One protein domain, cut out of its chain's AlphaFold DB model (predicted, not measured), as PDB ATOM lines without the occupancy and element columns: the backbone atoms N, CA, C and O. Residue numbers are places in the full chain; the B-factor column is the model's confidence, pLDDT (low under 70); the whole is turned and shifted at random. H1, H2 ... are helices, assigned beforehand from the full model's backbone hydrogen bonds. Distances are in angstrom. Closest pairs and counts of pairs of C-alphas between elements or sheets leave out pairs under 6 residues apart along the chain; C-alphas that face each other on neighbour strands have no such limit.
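AT A GLANCE: This is residues 167 to 207 of the 325 residues of an uncharacterized protein of Planctopirus limnophila (strain ATCC 43296 / DSM 3776 / IFAM 1008 / 290) (UniProt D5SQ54). What shape do these atoms make? They make an elongated row of three helices, with the longest, H2, in the middle, H1 on one side of it and H3 on the other. The helices run the same way from neighbour to neighbour, and the link between each two folds back before the next begins. What is it made of, and how large is it? The printed part has 41 residues with three named helices, in the order H1, H2, H3 along the chain, and no named strand; the class is all helix. It is only just compact, close to loose, with a radius of gyration of the C-alphas of 10.5 A and spans of 30 by 15 by 11 A.

IN THESE COORDINATES: Where is the longest helix? H2 is residues 183 to 195, 18.0 A from first to last C-alpha, from C-alpha 183 at (30.881, 14.798, 25.085) to C-alpha 195 at (16.938, 26.191, 25.389). Where are the other two? H1 is residues 167 to 174, 10.4 A long, and begins with C-alpha 167 at (29.493, 12.138, 19.815). H3 is residues 202 to 207, 8.7 A long, and ends with C-alpha 207 at (13.352, 27.356, 34.784).

HOW THE PARTS SIT: How does H1 stand to H2? They touch, and the closest C-alphas, of Ala 167 and Thr 183, are 6.1 A apart. They run the same way at a shallow tilt of 17 degrees. How does H3 stand to H2? They only just touch, with 3 pairs of C-alphas within 8 A, and H2 does so with residues 191 to 195 alone; the closest C-alphas, of Leu 195 and Ser 205, are 6.3 A apart. They run the same way at a shallow tilt of 29 degrees. Do H1 and H3 meet? They are apart. What do the backbone N and O atoms show? In H1, H2 and H3 every O i to N i+4 pair is within hydrogen-bond range.

THE WHOLE: How far does the printed part reach? The two C-alphas farthest apart, of Asp 178 and Ile 207, are 31.1 A apart. Is there a cut, or a long link? The printed part has no cut from 167 to 207. The links from H1 to H2, 8 residues, and from H2 to H3, 6 residues, are both short. Where is the model's confidence low? The mean pLDDT of the printed part is 76.8, and residue 196 and residues 198 to 200 are under 70.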
ATOM      1  N   ALA A 167      29.220  10.705  19.812       79.06
ATOM      2  CA  ALA A 167      29.493  12.138  19.815       79.06
ATOM      3  C   ALA A 167      29.542  12.745  18.401       79.06
ATOM      4  O   ALA A 167      28.984  13.815  18.177       79.06
ATOM      5  N   ASN A 168      30.165  12.062  17.434       82.19
ATOM      6  CA  ASN A 168      30.215  12.536  16.048       82.19
ATOM      7  C   ASN A 168      28.854  12.422  15.354       82.19
ATOM      8  O   ASN A 168      28.504  13.310  14.582       82.19
ATOM      9  N   VAL A 169      28.097  11.354  15.629       84.94
ATOM     10  CA  VAL A 169      26.745  11.161  15.089       84.94
ATOM     11  C   VAL A 169      25.825  12.265  15.598       84.94
ATOM     12  O   VAL A 169      25.227  12.964  14.790       84.94
ATOM     13  N   LEU A 170      25.784  12.512  16.910       79.44
ATOM     14  CA  LEU A 170      24.982  13.593  17.493       79.44
ATOM     15  C   LEU A 170      25.425  14.980  17.010       79.44
ATOM     16  O   LEU A 170      24.583  15.812  16.682       79.44
ATOM     17  N   ALA A 171      26.734  15.233  16.904       79.94
ATOM     18  CA  ALA A 171      27.235  16.489  16.344       79.94
ATOM     19  C   ALA A 171      26.742  16.711  14.904       79.94
ATOM     20  O   ALA A 171      26.366  17.821  14.535       79.94
ATOM     21  N   LYS A 172      26.707  15.661  14.081       82.38
ATOM     22  CA  LYS A 172      26.325  15.788  12.675       82.38
ATOM     23  C   LYS A 172      24.805  15.776  12.465       82.38
ATOM     24  O   LYS A 172      24.320  16.583  11.688       82.38
ATOM     25  N   VAL A 173      24.060  14.935  13.183       82.75
ATOM     26  CA  VAL A 173      22.592  14.816  13.070       82.75
ATOM     27  C   VAL A 173      21.882  15.998  13.730       82.75
ATOM     28  O   VAL A 173      20.981  16.582  13.140       82.75
ATOM     29  N   SER A 174      22.269  16.360  14.954       80.38
ATOM     30  CA  SER A 174      21.516  17.338  15.749       80.38
ATOM     31  C   SER A 174      22.017  18.769  15.565       80.38
ATOM     32  O   SER A 174      21.208  19.693  15.512       80.38
ATOM     33  N   LEU A 175      23.338  18.953  15.447       80.62
ATOM     34  CA  LEU A 175      23.966  20.276  15.317       80.62
ATOM     35  C   LEU A 175      24.371  20.619  13.874       80.62
ATOM     36  O   LEU A 175      24.899  21.707  13.647       80.62
ATOM     37  N   ASN A 176      24.192  19.697  12.918       83.25
ATOM     38  CA  ASN A 176      24.665  19.819  11.534       83.25
ATOM     39  C   ASN A 176      26.129  20.300  11.429       83.25
ATOM     40  O   ASN A 176      26.487  21.077  10.542       83.25
ATOM     41  N   THR A 177      26.995  19.885  12.368       77.56
ATOM     42  CA  THR A 177      28.383  20.360  12.436       77.56
ATOM     43  C   THR A 177      29.399  19.276  12.107       77.56
ATOM     44  O   THR A 177      29.361  18.154  12.615       77.56
ATOM     45  N   ASP A 178      30.396  19.657  11.306       75.69
ATOM     46  CA  ASP A 178      31.581  18.850  11.016       75.69
ATOM     47  C   ASP A 178      32.709  19.036  12.028       75.69
ATOM     48  O   ASP A 178      33.812  18.520  11.842       75.69
ATOM     49  N   ARG A 179      32.449  19.634  13.190       77.88
ATOM     50  CA  ARG A 179      33.434  19.665  14.279       77.88
ATOM     51  C   ARG A 179      33.433  18.353  15.058       77.88
ATOM     52  O   ARG A 179      32.388  17.774  15.330       77.88
ATOM     53  N   THR A 180      34.614  17.817  15.354       74.00
ATOM     54  CA  THR A 180      34.746  16.715  16.316       74.00
ATOM     55  C   THR A 180      34.608  17.308  17.706       74.00
ATOM     56  O   THR A 180      35.490  18.032  18.162       74.00
ATOM     57  N   LEU A 181      33.480  17.042  18.351       75.88
ATOM     58  CA  LEU A 181      33.198  17.526  19.693       75.88
ATOM     59  C   LEU A 181      33.363  16.372  20.675       75.88
ATOM     60  O   LEU A 181      32.908  15.257  20.425       75.88
ATOM     61  N   THR A 182      34.016  16.639  21.802       79.56
ATOM     62  CA  THR A 182      33.943  15.739  22.953       79.56
ATOM     63  C   THR A 182      32.554  15.844  23.593       79.56
ATOM     64  O   THR A 182      31.764  16.738  23.275       79.56
ATOM     65  N   THR A 183      32.222  14.914  24.486       75.12
ATOM     66  CA  THR A 183      30.881  14.798  25.085       75.12
ATOM     67  C   THR A 183      30.429  16.066  25.814       75.12
ATOM     68  O   THR A 183      29.281  16.472  25.657       75.12
ATOM     69  N   ALA A 184      31.319  16.737  26.552       77.44
ATOM     70  CA  ALA A 184      30.971  17.942  27.309       77.44
ATOM     71  C   ALA A 184      30.650  19.172  26.419       77.44
ATOM     72  O   ALA A 184      29.577  19.755  26.587       77.44
ATOM     73  N   PRO A 185      31.484  19.558  25.429       78.31
ATOM     74  CA  PRO A 185      31.136  20.599  24.456       78.31
ATOM     75  C   PRO A 185      29.877  20.288  23.645       78.31
ATOM     76  O   PRO A 185      29.090  21.190  23.367       78.31
ATOM     77  N   LEU A 186      29.669  19.019  23.286       77.75
ATOM     78  CA  LEU A 186      28.477  18.577  22.570       77.75
ATOM     79  C   LEU A 186      27.210  18.771  23.412       77.75
ATOM     80  O   LEU A 186      26.255  19.378  22.940       77.75
ATOM     81  N   ALA A 187      27.215  18.308  24.667       76.88
ATOM     82  CA  ALA A 187      26.094  18.488  25.587       76.88
ATOM     83  C   ALA A 187      25.772  19.975  25.808       76.88
ATOM     84  O   ALA A 187      24.604  20.364  25.854       76.88
ATOM     85  N   LYS A 188      26.803  20.830  25.869       81.69
ATOM     86  CA  LYS A 188      26.632  22.283  25.955       81.69
ATOM     87  C   LYS A 188      25.964  22.870  24.706       81.69
ATOM     88  O   LYS A 188      25.037  23.656  24.837       81.69
ATOM     89  N   LEU A 189      26.388  22.485  23.505       80.62
ATOM     90  CA  LEU A 189      25.789  22.996  22.265       80.62
ATOM     91  C   LEU A 189      24.353  22.491  22.057       80.62
ATOM     92  O   LEU A 189      23.482  23.269  21.676       80.62
ATOM     93  N   LEU A 190      24.080  21.222  22.371       77.69
ATOM     94  CA  LEU A 190      22.726  20.659  22.304       77.69
ATOM     95  C   LEU A 190      21.778  21.331  23.299       77.69
ATOM     96  O   LEU A 190      20.650  21.670  22.948       77.69
ATOM     97  N   SER A 191      22.236  21.566  24.533       77.69
ATOM     98  CA  SER A 191      21.436  22.300  25.520       77.69
ATOM     99  C   SER A 191      21.181  23.746  25.093       77.69
ATOM    100  O   SER A 191      20.062  24.221  25.257       77.69
ATOM    101  N   GLN A 192      22.158  24.423  24.481       82.06
ATOM    102  CA  GLN A 192      21.962  25.763  23.914       82.06
ATOM    103  C   GLN A 192      20.917  25.768  22.787       82.06
ATOM    104  O   GLN A 192      20.042  26.631  22.781       82.06
ATOM    105  N   GLN A 193      20.951  24.789  21.875       80.69
ATOM    106  CA  GLN A 193      19.963  24.663  20.795       80.69
ATOM    107  C   GLN A 193      18.545  24.402  21.329       80.69
ATOM    108  O   GLN A 193      17.591  24.996  20.837       80.69
ATOM    109  N   LEU A 194      18.400  23.544  22.345       77.06
ATOM    110  CA  LEU A 194      17.100  23.219  22.946       77.06
ATOM    111  C   LEU A 194      16.516  24.364  23.783       77.06
ATOM    112  O   LEU A 194      15.300  24.535  23.828       77.06
ATOM    113  N   LEU A 195      17.366  25.128  24.473       79.31
ATOM    114  CA  LEU A 195      16.938  26.191  25.389       79.31
ATOM    115  C   LEU A 195      16.862  27.574  24.722       79.31
ATOM    116  O   LEU A 195      16.229  28.477  25.276       79.31
ATOM    117  N   GLY A 196      17.478  27.739  23.547       69.75
ATOM    118  CA  GLY A 196      17.532  28.999  22.801       69.75
ATOM    119  C   GLY A 196      18.368  30.088  23.483       69.75
ATOM    120  O   GLY A 196      18.173  31.265  23.199       69.75
ATOM    121  N   ASP A 197      19.258  29.715  24.406       70.75
ATOM    122  CA  ASP A 197      20.026  30.653  25.227       70.75
ATOM    123  C   ASP A 197      21.515  30.274  25.241       70.75
ATOM    124  O   ASP A 197      21.882  29.112  25.070       70.75
ATOM    125  N   SER A 198      22.394  31.253  25.474       62.16
ATOM    126  CA  SER A 198      23.862  31.124  25.356       62.16
ATOM    127  C   SER A 198      24.515  30.187  26.390       62.16
ATOM    128  O   SER A 198      25.738  30.016  26.409       62.16
ATOM    129  N   GLY A 199      23.724  29.535  27.246       56.56
ATOM    130  CA  GLY A 199      24.182  28.497  28.171       56.56
ATOM    131  C   GLY A 199      25.112  29.002  29.277       56.56
ATOM    132  O   GLY A 199      25.826  28.193  29.867       56.56
ATOM    133  N   LYS A 200      25.143  30.317  29.549       65.62
ATOM    134  CA  LYS A 200      25.875  30.874  30.702       65.62
ATOM    135  C   LYS A 200      25.222  30.503  32.037       65.62
ATOM    136  O   LYS A 200      25.936  30.407  33.025       65.62
ATOM    137  N   ASP A 201      23.915  30.226  32.045       74.31
ATOM    138  CA  ASP A 201      23.193  29.774  33.237       74.31
ATOM    139  C   ASP A 201      22.098  28.749  32.865       74.31
ATOM    140  O   ASP A 201      20.943  29.081  32.563       74.31
ATOM    141  N   PHE A 202      22.499  27.474  32.777       71.56
ATOM    142  CA  PHE A 202      21.637  26.367  32.336       71.56
ATOM    143  C   PHE A 202      20.414  26.193  33.247       71.56
ATOM    144  O   PHE A 202      19.302  26.010  32.753       71.56
ATOM    145  N   ALA A 203      20.603  26.320  34.565       73.06
ATOM    146  CA  ALA A 203      19.534  26.174  35.548       73.06
ATOM    147  C   ALA A 203      18.429  27.221  35.337       73.06
ATOM    148  O   ALA A 203      17.254  26.872  35.236       73.06
ATOM    149  N   GLN A 204      18.800  28.496  35.172       74.38
ATOM    150  CA  GLN A 204      17.827  29.558  34.900       74.38
ATOM    151  C   GLN A 204      17.110  29.373  33.557       74.38
ATOM    152  O   GLN A 204      15.912  29.633  33.452       74.38
ATOM    153  N   SER A 205      17.819  28.903  32.530       74.88
ATOM    154  CA  SER A 205      17.236  28.650  31.207       74.88
ATOM    155  C   SER A 205      16.189  27.529  31.252       74.88
ATOM    156  O   SER A 205      15.125  27.647  30.640       74.88
ATOM    157  N   LEU A 206      16.449  26.479  32.037       78.69
ATOM    158  CA  LEU A 206      15.512  25.379  32.266       78.69
ATOM    159  C   LEU A 206      14.274  25.842  33.051       78.69
ATOM    160  O   LEU A 206      13.151  25.494  32.686       78.69
ATOM    161  N   ILE A 207      14.457  26.701  34.064       78.38
ATOM    162  CA  ILE A 207      13.352  27.356  34.784       78.38
ATOM    163  C   ILE A 207      12.502  28.190  33.812       78.38
ATOM    164  O   ILE A 207      11.284  28.028  33.769       78.38
TER     165      ILE A 207